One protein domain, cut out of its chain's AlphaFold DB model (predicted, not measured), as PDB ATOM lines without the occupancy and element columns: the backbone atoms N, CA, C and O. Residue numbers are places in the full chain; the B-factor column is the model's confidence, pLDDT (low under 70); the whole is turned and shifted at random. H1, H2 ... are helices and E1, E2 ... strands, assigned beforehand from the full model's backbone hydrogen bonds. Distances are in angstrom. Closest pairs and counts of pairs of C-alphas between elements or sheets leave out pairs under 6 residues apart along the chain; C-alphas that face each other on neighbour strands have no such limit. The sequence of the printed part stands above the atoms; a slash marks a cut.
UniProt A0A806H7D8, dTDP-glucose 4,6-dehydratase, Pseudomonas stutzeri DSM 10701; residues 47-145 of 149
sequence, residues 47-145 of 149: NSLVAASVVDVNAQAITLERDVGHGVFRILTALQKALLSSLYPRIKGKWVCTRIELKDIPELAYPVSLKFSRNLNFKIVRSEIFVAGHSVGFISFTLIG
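This is residues 47 to 145 of the 149 residues of the protein "dTDP-glucose 4,6-dehydratase" of Pseudomonas stutzeri DSM 10701 (UniProt A0A806H7D8). A strongly twisted sheet of six strands curls round one helix, H2, which lies in the hollow of the sheet as the core of the domain, with C-alphas of each of the six strands near it. The short helix H1 packs on H2 near the edge of the sheet that E1 forms, and the link of residues 103 to 111 joins the other edge strand, E3, to E4. The printed part has 99 residues, with two named helices and six named strands in the order H1 E1 E2 H2 E3 E4 E5 E6; the sheet's order is E1 E2 E4 E5 E6 E3, all antiparallel, and the class is mixed, helices and strands. The whole is compact and rounded, with a radius of gyration of the C-alphas of 12.4 A and spans of 34 by 27 by 23 A.

H1, residues 47 to 51, only grazes the sheet. E1, residues 53 to 56, and E2, residues 61 to 64, form a hairpin, with N 54 and O 63 2.8 A apart. H2, residues 72 to 87, is on one face of the sheet, giving two layers, a helix on one face of a sheet. With its residues 75 to 82 alone H2 touches H1, closest at the C-alphas of Val 50 and Leu 79, 6.5 A. The closest C-alphas of H2 and E2 are those of Ile 62 and Leu 83, 6.0 A. In H1 and H2 every O i to N i+4 pair is within hydrogen-bond range. E3, residues 94 to 102, is an edge strand; its closest C-alphas to H2 are those of Trp 95 and Lys 81, 6.4 A. E4, residues 112 to 120, is the antiparallel neighbour of E2, with N 64 and O 112 2.8 A apart. E4, E5, residues 124 to 131, and E6, residues 134 to 144, form a meander, each strand the antiparallel neighbour of the one before; N 113 and O 130 are 2.9 A apart, and N 125 and O 141 2.8 A. E6 also pairs with E3, N 94 and O 144 being 2.8 A apart, and E3 to E6 form a Greek key, a meander of three strands whose last is the neighbour of the strand before it. E1 and E3 are apart.

H1 begins at C-alpha 47 (-444.276, 312.064, 74.515). H2 spans 22.2 A from C-alpha 72 (-433.883, 301.704, 80.011). E3 spans 23.6 A, E4 24.4 A, E5 22.3 A and E6 30.7 A, ending at C-alpha 144 (-442.839, 318.097, 94.630).

The C-alphas farthest apart, of Arg 90 and Glu 107, are 35.2 A apart. The printed part has no cut and no long link. Its mean pLDDT is 94.8, and no printed residue is under 70.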
ATOM      1  N   ASN A  47    -442.903 312.223  74.980       88.25
ATOM      2  CA  ASN A  47    -444.276 312.064  74.515       88.25
ATOM      3  C   ASN A  47    -444.435 310.880  73.562       88.25
ATOM      4  O   ASN A  47    -445.421 310.155  73.680       88.25
ATOM      5  N   SER A  48    -443.487 310.651  72.649       87.88
ATOM      6  CA  SER A  48    -443.547 309.487  71.749       87.88
ATOM      7  C   SER A  48    -443.464 308.164  72.509       87.88
ATOM      8  O   SER A  48    -444.187 307.224  72.181       87.88
ATOM      9  N   LEU A  49    -442.662 308.114  73.574       92.19
ATOM     10  CA  LEU A  49    -442.561 306.955  74.462       92.19
ATOM     11  C   LEU A  49    -443.898 306.665  75.152       92.19
ATOM     12  O   LEU A  49    -444.380 305.534  75.119       92.19
ATOM     13  N   VAL A  50    -444.522 307.693  75.734       93.56
ATOM     14  CA  VAL A  50    -445.822 307.555  76.405       93.56
ATOM     15  C   VAL A  50    -446.925 307.183  75.410       93.56
ATOM     16  O   VAL A  50    -447.735 306.311  75.708       93.56
ATOM     17  N   ALA A  51    -446.927 307.766  74.209       94.44
ATOM     18  CA  ALA A  51    -447.901 307.452  73.161       94.44
ATOM     19  C   ALA A  51    -447.797 306.005  72.646       94.44
ATOM     20  O   ALA A  51    -448.788 305.441  72.191       94.44
ATOM     21  N   ALA A  52    -446.609 305.398  72.720       95.62
ATOM     22  CA  ALA A  52    -446.384 303.997  72.365       95.62
ATOM     23  C   ALA A  52    -446.708 303.010  73.504       95.62
ATOM     24  O   ALA A  52    -446.615 301.798  73.297       95.62
ATOM     25  N   SER A  53    -447.062 303.507  74.691       97.50
ATOM     26  CA  SER A  53    -447.377 302.699  75.869       97.50
ATOM     27  C   SER A  53    -448.881 302.605  76.125       97.50
ATOM     28  O   SER A  53    -449.651 303.485  75.744       97.50
ATOM     29  N   VAL A  54    -449.303 301.537  76.798       98.19
ATOM     30  CA  VAL A  54    -450.700 301.284  77.166       98.19
ATOM     31  C   VAL A  54    -450.826 301.352  78.681       98.19
ATOM     32  O   VAL A  54    -450.166 300.594  79.390       98.19
ATOM     33  N   VAL A  55    -451.669 302.259  79.179       98.19
ATOM     34  CA  VAL A  55    -451.995 302.376  80.608       98.19
ATOM     35  C   VAL A  55    -453.278 301.603  80.899       98.19
ATOM     36  O   VAL A  55    -454.315 301.879  80.300       98.19
ATOM     37  N   ASP A  56    -453.227 300.706  81.879       97.88
ATOM     38  CA  ASP A  56    -454.396 300.086  82.492       97.88
ATOM     39  C   ASP A  56    -454.579 300.661  83.901       97.88
ATOM     40  O   ASP A  56    -453.881 300.304  84.853       97.88
ATOM     41  N   VAL A  57    -455.530 301.586  84.038       96.50
ATOM     42  CA  VAL A  57    -455.831 302.251  85.315       96.50
ATOM     43  C   VAL A  57    -456.429 301.275  86.333       96.50
ATOM     44  O   VAL A  57    -456.173 301.422  87.527       96.50
ATOM     45  N   ASN A  58    -457.171 300.256  85.883       96.94
ATOM     46  CA  ASN A  58    -457.800 299.274  86.767       96.94
ATOM     47  C   ASN A  58    -456.754 298.320  87.350       96.94
ATOM     48  O   ASN A  58    -456.743 298.070  88.554       96.94
ATOM     49  N   ALA A  59    -455.836 297.836  86.509       97.50
ATOM     50  CA  ALA A  59    -454.695 297.034  86.948       97.50
ATOM     51  C   ALA A  59    -453.573 297.873  87.591       97.50
ATOM     52  O   ALA A  59    -452.605 297.311  88.109       97.50
ATOM     53  N   GLN A  60    -453.704 299.203  87.553       98.44
ATOM     54  CA  GLN A  60    -452.712 300.183  87.991       98.44
ATOM     55  C   GLN A  60    -451.331 299.917  87.381       98.44
ATOM     56  O   GLN A  60    -450.306 299.917  88.069       98.44
ATOM     57  N   ALA A  61    -451.315 299.669  86.075       98.62
ATOM     58  CA  ALA A  61    -450.133 299.264  85.337       98.62
ATOM     59  C   ALA A  61    -449.970 300.060  84.041       98.62
ATOM     60  O   ALA A  61    -450.915 300.646  83.513       98.62
ATOM     61  N   ILE A  62    -448.747 300.079  83.527       98.69
ATOM     62  CA  ILE A  62    -448.425 300.615  82.207       98.69
ATOM     63  C   ILE A  62    -447.440 299.684  81.511       98.69
ATOM     64  O   ILE A  62    -446.514 299.188  82.157       98.69
ATOM     65  N   THR A  63    -447.615 299.480  80.209       98.50
ATOM     66  CA  THR A  63    -446.789 298.565  79.414       98.50
ATOM     67  C   THR A  63    -446.313 299.222  78.126       98.50
ATOM     68  O   THR A  63    -447.079 299.883  77.428       98.50
ATOM     69  N   LEU A  64    -445.040 299.016  77.802       98.12
ATOM     70  CA  LEU A  64    -444.432 299.304  76.511       98.12
ATOM     71  C   LEU A  64    -444.081 297.975  75.833       98.12
ATOM     72  O   LEU A  64    -443.249 297.221  76.333       98.12
ATOM     73  N   GLU A  65    -444.711 297.704  74.693       97.31
ATOM     74  CA  GLU A  65    -444.645 296.399  74.011       97.31
ATOM     75  C   GLU A  65    -443.446 296.243  73.066       97.31
ATOM     76  O   GLU A  65    -443.148 295.142  72.613       97.31
ATOM     77  N   ARG A  66    -442.766 297.338  72.714       95.06
ATOM     78  CA  ARG A  66    -441.717 297.327  71.686       95.06
ATOM     79  C   ARG A  66    -440.646 298.381  71.912       95.06
ATOM     80  O   ARG A  66    -440.860 299.355  72.636       95.06
ATOM     81  N   ASP A  67    -439.544 298.219  71.189       93.44
ATOM     82  CA  ASP A  67    -438.492 299.224  71.116       93.44
ATOM     83  C   ASP A  67    -438.960 300.514  70.433       93.44
ATOM     84  O   ASP A  67    -439.706 300.513  69.452       93.44
ATOM     85  N   VAL A  68    -438.514 301.625  71.010       90.62
ATOM     86  CA  VAL A  68    -438.781 303.007  70.602       90.62
ATOM     87  C   VAL A  68    -437.494 303.847  70.561       90.62
ATOM     88  O   VAL A  68    -437.554 305.071  70.499       90.62
ATOM     89  N   GLY A  69    -436.314 303.218  70.604       89.50
ATOM     90  CA  GLY A  69    -435.018 303.890  70.480       89.50
ATOM     91  C   GLY A  69    -434.601 304.657  71.737       89.50
ATOM     92  O   GLY A  69    -433.952 305.707  71.665       89.50
ATOM     93  N   HIS A  70    -434.995 304.174  72.917       90.06
ATOM     94  CA  HIS A  70    -434.705 304.824  74.193       90.06
ATOM     95  C   HIS A  70    -434.044 303.869  75.184       90.06
ATOM     96  O   HIS A  70    -434.422 302.714  75.309       90.06
ATOM     97  N   GLY A  71    -433.067 304.376  75.939       90.56
ATOM     98  CA  GLY A  71    -432.419 303.594  76.992       90.56
ATOM     99  C   GLY A  71    -433.350 303.312  78.177       90.56
ATOM    100  O   GLY A  71    -434.253 304.100  78.475       90.56
ATOM    101  N   VAL A  72    -433.060 302.230  78.907       91.62
ATOM    102  CA  VAL A  72    -433.883 301.704  80.011       91.62
ATOM    103  C   VAL A  72    -434.327 302.776  81.010       91.62
ATOM    104  O   VAL A  72    -435.512 302.908  81.291       91.62
ATOM    105  N   PHE A  73    -433.422 303.632  81.491       92.38
ATOM    106  CA  PHE A  73    -433.775 304.638  82.498       92.38
ATOM    107  C   PHE A  73    -434.735 305.714  81.976       92.38
ATOM    108  O   PHE A  73    -435.553 306.221  82.746       92.38
ATOM    109  N   ARG A  74    -434.671 306.050  80.680       93.19
ATOM    110  CA  ARG A  74    -435.629 306.975  80.051       93.19
ATOM    111  C   ARG A  74    -437.009 306.332  79.981       93.19
ATOM    112  O   ARG A  74    -437.969 306.945  80.440       93.19
ATOM    113  N   ILE A  75    -437.071 305.078  79.526       95.25
ATOM    114  CA  ILE A  75    -438.299 304.274  79.492       95.25
ATOM    115  C   ILE A  75    -438.937 304.211  80.876       95.25
ATOM    116  O   ILE A  75    -440.048 304.699  81.050       95.25
ATOM    117  N   LEU A  76    -438.218 303.714  81.884       96.38
ATOM    118  CA  LEU A  76    -438.757 303.563  83.239       96.38
ATOM    119  C   LEU A  76    -439.266 304.894  83.814       96.38
ATOM    120  O   LEU A  76    -440.330 304.946  84.427       96.38
ATOM    121  N   THR A  77    -438.533 305.986  83.584       96.00
ATOM    122  CA  THR A  77    -438.920 307.318  84.067       96.00
ATOM    123  C   THR A  77    -440.197 307.823  83.392       96.00
ATOM    124  O   THR A  77    -441.081 308.327  84.085       96.00
ATOM    125  N   ALA A  78    -440.303 307.710  82.064       96.25
ATOM    126  CA  ALA A  78    -441.489 308.142  81.323       96.25
ATOM    127  C   ALA A  78    -442.712 307.303  81.680       96.25
ATOM    128  O   ALA A  78    -443.760 307.863  81.997       96.25
ATOM    129  N   LEU A  79    -442.557 305.976  81.690       97.69
ATOM    130  CA  LEU A  79    -443.640 305.065  82.033       97.69
ATOM    131  C   LEU A  79    -444.169 305.359  83.436       97.69
ATOM    132  O   LEU A  79    -445.375 305.478  83.628       97.69
ATOM    133  N   GLN A  80    -443.278 305.565  84.412       98.00
ATOM    134  CA  GLN A  80    -443.710 305.842  85.776       98.00
ATOM    135  C   GLN A  80    -444.448 307.175  85.877       98.00
ATOM    136  O   GLN A  80    -445.489 307.247  86.522       98.00
ATOM    137  N   LYS A  81    -443.952 308.236  85.234       96.50
ATOM    138  CA  LYS A  81    -444.663 309.521  85.218       96.50
ATOM    139  C   LYS A  81    -446.040 309.391  84.578       96.50
ATOM    140  O   LYS A  81    -447.002 309.881  85.159       96.50
ATOM    141  N   ALA A  82    -446.131 308.726  83.427       97.12
ATOM    142  CA  ALA A  82    -447.393 308.511  82.731       97.12
ATOM    143  C   ALA A  82    -448.382 307.737  83.608       97.12
ATOM    144  O   ALA A  82    -449.493 308.211  83.828       97.12
ATOM    145  N   LEU A  83    -447.947 306.624  84.209       98.31
ATOM    146  CA  LEU A  83    -448.758 305.846  85.143       98.31
ATOM    147  C   LEU A  83    -449.265 306.708  86.304       98.31
ATOM    148  O   LEU A  83    -450.459 306.729  86.584       98.31
ATOM    149  N   LEU A  84    -448.382 307.457  86.970       97.38
ATOM    150  CA  LEU A  84    -448.771 308.285  88.113       97.38
ATOM    151  C   LEU A  84    -449.690 309.445  87.725       97.38
ATOM    152  O   LEU A  84    -450.601 309.775  88.483       97.38
ATOM    153  N   SER A  85    -449.486 310.050  86.556       95.38
ATOM    154  CA  SER A  85    -450.379 311.077  86.016       95.38
ATOM    155  C   SER A  85    -451.760 310.518  85.669       95.38
ATOM    156  O   SER A  85    -452.757 311.201  85.894       95.38
ATOM    157  N   SER A  86    -451.842 309.275  85.189       96.56
ATOM    158  CA  SER A  86    -453.112 308.591  84.931       96.56
ATOM    159  C   SER A  86    -453.822 308.148  86.213       96.56
ATOM    160  O   SER A  86    -455.043 308.251  86.293       96.56
ATOM    161  N   LEU A  87    -453.080 307.694  87.230       96.81
ATOM    162  CA  LEU A  87    -453.641 307.298  88.530       96.81
ATOM    163  C   LEU A  87    -454.082 308.500  89.377       96.81
ATOM    164  O   LEU A  87    -455.042 308.403  90.140       96.81
ATOM    165  N   TYR A  88    -453.399 309.640  89.249       95.38
ATOM    166  CA  TYR A  88    -453.644 310.839  90.052       95.38
ATOM    167  C   TYR A  88    -453.836 312.100  89.184       95.38
ATOM    168  O   TYR A  88    -453.117 313.084  89.359       95.38
ATOM    169  N   PRO A  89    -454.841 312.145  88.289       94.19
ATOM    170  CA  PRO A  89    -454.973 313.204  87.278       94.19
ATOM    171  C   PRO A  89    -455.274 314.593  87.856       94.19
ATOM    172  O   PRO A  89    -455.088 315.605  87.186       94.19
ATOM    173  N   ARG A  90    -455.761 314.664  89.100       92.75
ATOM    174  CA  ARG A  90    -456.114 315.926  89.775       92.75
ATOM    175  C   ARG A  90    -454.996 316.477  90.653       92.75
ATOM    176  O   ARG A  90    -455.162 317.543  91.246       92.75
ATOM    177  N   ILE A  91    -453.887 315.751  90.788       90.88
ATOM    178  CA  ILE A  91    -452.825 316.152  91.699       90.88
ATOM    179  C   ILE A  91    -451.963 317.245  91.067       90.88
ATOM    180  O   ILE A  91    -451.566 317.159  89.907       90.88
ATOM    181  N   LYS A  92    -451.694 318.304  91.830       90.25
ATOM    182  CA  LYS A  92    -450.831 319.405  91.396       90.25
ATOM    183  C   LYS A  92    -449.402 319.143  91.846       90.25
ATOM    184  O   LYS A  92    -449.186 318.676  92.959       90.25
ATOM    185  N   GLY A  93    -448.437 319.491  91.006       91.31
ATOM    186  CA  GLY A  93    -447.016 319.353  91.306       91.31
ATOM    187  C   GLY A  93    -446.263 318.642  90.192       91.31
ATOM    188  O   GLY A  93    -446.775 318.451  89.089       91.31
ATOM    189  N   LYS A  94    -445.021 318.267  90.483       92.12
ATOM    190  CA  LYS A  94    -444.134 317.574  89.552       92.12
ATOM    191  C   LYS A  94    -443.658 316.264  90.157       92.12
ATOM    192  O   LYS A  94    -443.117 316.239  91.259       92.12
ATOM    193  N   TRP A  95    -443.821 315.188  89.402       95.12
ATOM    194  CA  TRP A  95    -443.244 313.889  89.714       95.12
ATOM    195  C   TRP A  95    -441.734 313.907  89.471       95.12
ATOM    196  O   TRP A  95    -441.272 314.191  88.362       95.12
ATOM    197  N   VAL A  96    -440.961 313.598  90.510       94.81
ATOM    198  CA  VAL A  96    -439.499 313.502  90.457       94.81
ATOM    199  C   VAL A  96    -439.074 312.093  90.834       94.81
ATOM    200  O   VAL A  96    -439.437 311.606  91.901       94.81
ATOM    201  N   CYS A  97    -438.298 311.451  89.961       95.81
ATOM    202  CA  CYS A  97    -437.689 310.157  90.248       95.81
ATOM    203  C   CYS A  97    -436.678 310.328  91.382       95.81
ATOM    204  O   CYS A  97    -435.758 311.138  91.267       95.81
ATOM    205  N   THR A  98    -436.840 309.570  92.460       94.25
ATOM    206  CA  THR A  98    -435.954 309.627  93.630       94.25
ATOM    207  C   THR A  98    -435.108 308.379  93.785       94.25
ATOM    208  O   THR A  98    -434.009 308.461  94.331       94.25
ATOM    209  N   ARG A  99    -435.573 307.225  93.293       94.88
ATOM    210  CA  ARG A  99    -434.801 305.983  93.356       94.88
ATOM    211  C   ARG A  99    -435.198 305.002  92.260       94.88
ATOM    212  O   ARG A  99    -436.380 304.847  91.971       94.88
ATOM    213  N   ILE A 100    -434.207 304.297  91.722       95.88
ATOM    214  CA  ILE A 100    -434.388 303.083  90.926       95.88
ATOM    215  C   ILE A 100    -433.553 301.994  91.606       95.88
ATOM    216  O   ILE A 100    -432.358 302.178  91.820       95.88
ATOM    217  N   GLU A 101    -434.198 300.904  92.005       95.00
ATOM    218  CA  GLU A 101    -433.592 299.743  92.659       95.00
ATOM    219  C   GLU A 101    -433.688 298.578  91.680       95.00
ATOM    220  O   GLU A 101    -434.789 298.092  91.448       95.00
ATOM    221  N   LEU A 102    -432.578 298.143  91.092       93.56
ATOM    222  CA  LEU A 102    -432.540 296.994  90.183       93.56
ATOM    223  C   LEU A 102    -431.623 295.926  90.771       93.56
ATOM    224  O   LEU A 102    -430.638 296.274  91.422       93.56
ATOM    225  N   LYS A 103    -431.941 294.648  90.539       87.00
ATOM    226  CA  LYS A 103    -431.027 293.545  90.882       87.00
ATOM    227  C   LYS A 103    -429.762 293.613  90.025       87.00
ATOM    228  O   LYS A 103    -428.668 293.652  90.567       87.00
ATOM    229  N   ASP A 104    -429.963 293.755  88.718       84.69
ATOM    230  CA  ASP A 104    -428.947 293.978  87.690       84.69
ATOM    231  C   ASP A 104    -429.483 295.012  86.695       84.69
ATOM    232  O   ASP A 104    -430.696 295.232  86.632       84.69
ATOM    233  N   ILE A 105    -428.619 295.659  85.906       84.50
ATOM    234  CA  ILE A 105    -429.093 296.484  84.782       84.50
ATOM    235  C   ILE A 105    -429.636 295.514  83.728       84.50
ATOM    236  O   ILE A 105    -428.835 294.796  83.130       84.50
ATOM    237  N   PRO A 106    -430.962 295.450  83.503       82.00
ATOM    238  CA  PRO A 106    -431.506 294.475  82.579       82.00
ATOM    239  C   PRO A 106    -431.093 294.851  81.160       82.00
ATOM    240  O   PRO A 106    -431.126 296.029  80.781       82.00
ATOM    241  N   GLU A 107    -430.752 293.843  80.363       86.06
ATOM    242  CA  GLU A 107    -430.798 294.005  78.919       86.06
ATOM    243  C   GLU A 107    -432.228 294.397  78.533       86.06
ATOM    244  O   GLU A 107    -433.209 293.903  79.101       86.06
ATOM    245  N   LEU A 108    -432.351 295.367  77.631       87.56
ATOM    246  CA  LEU A 108    -433.650 295.915  77.290       87.56
ATOM    247  C   LEU A 108    -434.417 294.895  76.444       87.56
ATOM    248  O   LEU A 108    -434.166 294.748  75.252       87.56
ATOM    249  N   ALA A 109    -435.352 294.201  77.084       93.81
ATOM    250  CA  ALA A 109    -436.274 293.269  76.455       93.81
ATOM    251  C   ALA A 109    -437.719 293.739  76.645       93.81
ATOM    252  O   ALA A 109    -438.024 294.527  77.542       93.81
ATOM    253  N   TYR A 110    -438.618 293.240  75.803       96.06
ATOM    254  CA  TYR A 110    -440.017 293.651  75.782       96.06
ATOM    255  C   TYR A 110    -440.949 292.467  76.083       96.06
ATOM    256  O   TYR A 110    -440.598 291.329  75.765       96.06
ATOM    257  N   PRO A 111    -442.120 292.708  76.698       97.31
ATOM    258  CA  PRO A 111    -442.618 294.009  77.157       97.31
ATOM    259  C   PRO A 111    -441.854 294.559  78.371       97.31
ATOM    260  O   PRO A 111    -441.386 293.801  79.222       97.31
ATOM    261  N   VAL A 112    -441.768 295.888  78.467       97.94
ATOM    262  CA  VAL A 112    -441.360 296.591  79.694       97.94
ATOM    263  C   VAL A 112    -442.617 297.132  80.350       97.94
ATOM    264  O   VAL A 112    -443.333 297.921  79.736       97.94
ATOM    265  N   SER A 113    -442.890 296.748  81.591       98.06
ATOM    266  CA  SER A 113    -444.066 297.232  82.309       98.06
ATOM    267  C   SER A 113    -443.749 297.680  83.724       98.06
ATOM    268  O   SER A 113    -442.789 297.237  84.355       98.06
ATOM    269  N   LEU A 114    -444.564 298.607  84.219       98.56
ATOM    270  CA  LEU A 114    -444.557 299.030  85.610       98.56
ATOM    271  C   LEU A 114    -445.911 298.726  86.222       98.56
ATOM    272  O   LEU A 114    -446.942 299.029  85.624       98.56
ATOM    273  N   LYS A 115    -445.900 298.196  87.442       98.69
ATOM    274  CA  LYS A 115    -447.108 298.001  88.240       98.69
ATOM    275  C   LYS A 115    -447.016 298.830  89.506       98.69
ATOM    276  O   LYS A 115    -446.054 298.703  90.265       98.69
ATOM    277  N   PHE A 116    -448.008 299.680  89.735       98.50
ATOM    278  CA  PHE A 116    -448.106 300.450  90.965       98.50
ATOM    279  C   PHE A 116    -448.101 299.507  92.173       98.50
ATOM    280  O   PHE A 116    -448.788 298.489  92.191       98.50
ATOM    281  N   SER A 117    -447.307 299.850  93.186       97.12
ATOM    282  CA  SER A 117    -447.123 299.016  94.374       97.12
ATOM    283  C   SER A 117    -447.544 299.739  95.649       97.12
ATOM    284  O   SER A 117    -448.284 299.189  96.462       97.12
ATOM    285  N   ARG A 118    -447.074 300.974  95.857       95.19
ATOM    286  CA  ARG A 118    -447.306 301.693  97.116       95.19
ATOM    287  C   ARG A 118    -447.276 303.201  96.928       95.19
ATOM    288  O   ARG A 118    -446.439 303.720  96.197       95.19
ATOM    289  N   ASN A 119    -448.101 303.911  97.692       95.81
ATOM    290  CA  ASN A 119    -448.029 305.359  97.858       95.81
ATOM    291  C   ASN A 119    -447.989 305.713  99.352       95.81
ATOM    292  O   ASN A 119    -448.908 305.389 100.097       95.81
ATOM    293  N   LEU A 120    -446.913 306.369  99.784       94.06
ATOM    294  CA  LEU A 120    -446.737 306.887 101.135       94.06
ATOM    295  C   LEU A 120    -446.893 308.412 101.115       94.06
ATOM    296  O   LEU A 120    -445.903 309.148 101.064       94.06
ATOM    297  N   ASN A 121    -448.147 308.874 101.108       92.56
ATOM    298  CA  ASN A 121    -448.544 310.290 101.097       92.56
ATOM    299  C   ASN A 121    -447.795 311.137 100.060       92.56
ATOM    300  O   ASN A 121    -447.347 312.244 100.350       92.56
ATOM    301  N   PHE A 122    -447.584 310.579  98.868       93.81
ATOM    302  CA  PHE A 122    -446.870 311.191  97.746       93.81
ATOM    303  C   PHE A 122    -445.401 311.560  98.021       93.81
ATOM    304  O   PHE A 122    -444.709 312.055  97.130       93.81
ATOM    305  N   LYS A 123    -444.891 311.249  99.222       93.12
ATOM    306  CA  LYS A 123    -443.475 311.359  99.583       93.12
ATOM    307  C   LYS A 123    -442.672 310.235  98.949       93.12
ATOM    308  O   LYS A 123    -441.562 310.472  98.491       93.12
ATOM    309  N   ILE A 124    -443.236 309.028  98.906       95.00
ATOM    310  CA  ILE A 124    -442.662 307.875  98.207       95.00
ATOM    311  C   ILE A 124    -443.789 307.157  97.476       95.00
ATOM    312  O   ILE A 124    -444.663 306.563  98.107       95.00
ATOM    313  N   VAL A 125    -443.759 307.201  96.150       97.44
ATOM    314  CA  VAL A 125    -444.679 306.473  95.281       97.44
ATOM    315  C   VAL A 125    -443.879 305.483  94.459       97.44
ATOM    316  O   VAL A 125    -443.034 305.876  93.657       97.44
ATOM    317  N   ARG A 126    -444.111 304.198  94.711       98.19
ATOM    318  CA  ARG A 126    -443.297 303.084  94.235       98.19
ATOM    319  C   ARG A 126    -444.090 302.223  93.266       98.19
ATOM    320  O   ARG A 126    -445.232 301.863  93.557       98.19
ATOM    321  N   SER A 127    -443.431 301.828  92.188       98.69
ATOM    322  CA  SER A 127    -443.886 300.780  91.280       98.69
ATOM    323  C   SER A 127    -442.831 299.692  91.162       98.69
ATOM    324  O   SER A 127    -441.632 299.955  91.284       98.69
ATOM    325  N   GLU A 128    -443.290 298.473  90.938       98.50
ATOM    326  CA  GLU A 128    -442.453 297.346  90.550       98.50
ATOM    327  C   GLU A 128    -442.197 297.386  89.043       98.50
ATOM    328  O   GLU A 128    -443.064 297.806  88.276       98.50
ATOM    329  N   ILE A 129    -440.988 296.997  88.643       98.38
ATOM    330  CA  ILE A 129    -440.515 297.000  87.263       98.38
ATOM    331  C   ILE A 129    -440.483 295.566  86.756       98.38
ATOM    332  O   ILE A 129    -439.831 294.711  87.361       98.38
ATOM    333  N   PHE A 130    -441.103 295.342  85.602       97.56
ATOM    334  CA  PHE A 130    -441.068 294.077  84.890       97.56
ATOM    335  C   PHE A 130    -440.439 294.254  83.509       97.56
ATOM    336  O   PHE A 130    -440.742 295.207  82.789       97.56
ATOM    337  N   VAL A 131    -439.572 293.319  83.137       96.12
ATOM    338  CA  VAL A 131    -438.942 293.234  81.813       96.12
ATOM    339  C   VAL A 131    -439.148 291.816  81.295       96.12
ATOM    340  O   VAL A 131    -438.817 290.854  81.989       96.12
ATOM    341  N   ALA A 132    -439.755 291.680  80.114       95.38
ATOM    342  CA  ALA A 132    -440.161 290.395  79.536       95.38
ATOM    343  C   ALA A 132    -440.926 289.504  80.543       95.38
ATOM    344  O   ALA A 132    -440.665 288.310  80.665       95.38
ATOM    345  N   GLY A 133    -441.818 290.112  81.334       95.06
ATOM    346  CA  GLY A 133    -442.619 289.431  82.361       95.06
ATOM    347  C   GLY A 133    -441.909 289.139  83.691       95.06
ATOM    348  O   GLY A 133    -442.564 288.711  84.639       95.06
ATOM    349  N   HIS A 134    -440.607 289.402  83.815       95.62
ATOM    350  CA  HIS A 134    -439.838 289.128  85.032       95.62
ATOM    351  C   HIS A 134    -439.690 290.381  85.891       95.62
ATOM    352  O   HIS A 134    -439.330 291.438  85.379       95.62
ATOM    353  N   SER A 135    -439.910 290.261  87.204       96.69
ATOM    354  CA  SER A 135    -439.642 291.351  88.150       96.69
ATOM    355  C   SER A 135    -438.136 291.579  88.297       96.69
ATOM    356  O   SER A 135    -437.395 290.694  88.741       96.69
ATOM    357  N   VAL A 136    -437.689 292.781  87.937       96.56
ATOM    358  CA  VAL A 136    -436.265 293.165  87.939       96.56
ATOM    359  C   VAL A 136    -435.926 294.204  89.003       96.56
ATOM    360  O   VAL A 136    -434.747 294.463  89.258       96.56
ATOM    361  N   GLY A 137    -436.934 294.788  89.654       97.00
ATOM    362  CA  GLY A 137    -436.709 295.813  90.658       97.00
ATOM    363  C   GLY A 137    -437.867 296.783  90.830       97.00
ATOM    364  O   GLY A 137    -439.023 296.456  90.577       97.00
ATOM    365  N   PHE A 138    -437.556 297.992  91.287       98.19
ATOM    366  CA  PHE A 138    -438.537 299.008  91.632       98.19
ATOM    367  C   PHE A 138    -438.086 300.405  91.237       98.19
ATOM    368  O   PHE A 138    -436.906 300.743  91.281       98.19
ATOM    369  N   ILE A 139    -439.059 301.255  90.936       98.38
ATOM    370  CA  ILE A 139    -438.859 302.683  90.717       98.38
ATOM    371  C   ILE A 139    -439.704 303.473  91.708       98.38
ATOM    372  O   ILE A 139    -440.848 303.121  91.987       98.38
ATOM    373  N   SER A 140    -439.126 304.529  92.271       98.19
ATOM    374  CA  SER A 140    -439.763 305.391  93.261       98.19
ATOM    375  C   SER A 140    -439.700 306.850  92.844       98.19
ATOM    376  O   SER A 140    -438.670 307.347  92.381       98.19
ATOM    377  N   PHE A 141    -440.821 307.533  93.039       97.81
ATOM    378  CA  PHE A 141    -440.998 308.947  92.773       97.81
ATOM    379  C   PHE A 141    -441.510 309.677  94.010       97.81
ATOM    380  O   PHE A 141    -442.173 309.102  94.873       97.81
ATOM    381  N   THR A 142    -441.248 310.974  94.047       96.81
ATOM    382  CA  THR A 142    -441.836 311.916  94.994       96.81
ATOM    383  C   THR A 142    -442.573 312.991  94.214       96.81
ATOM    384  O   THR A 142    -442.113 313.426  93.154       96.81
ATOM    385  N   LEU A 143    -443.712 313.433  94.736       95.81
ATOM    386  CA  LEU A 143    -444.388 314.612  94.226       95.81
ATOM    387  C   LEU A 143    -443.829 315.858  94.915       95.81
ATOM    388  O   LEU A 143    -443.891 315.979  96.137       95.81
ATOM    389  N   ILE A 144    -443.303 316.796  94.133       93.31
ATOM    390  CA  ILE A 144    -442.839 318.097  94.630       93.31
ATOM    391  C   ILE A 144    -443.769 319.217  94.161       93.31
ATOM    392  O   ILE A 144    -444.384 319.123  93.100       93.31
ATOM    393  N   GLY A 145    -443.861 320.299  94.936       84.69
ATOM    394  CA  GLY A 145    -444.691 321.458  94.583       84.69
ATOM    395  C   GLY A 145    -446.199 321.249  94.757       84.69
ATOM    396  O   GLY A 145    -446.978 322.105  94.347       84.69
TER     397      GLY A 145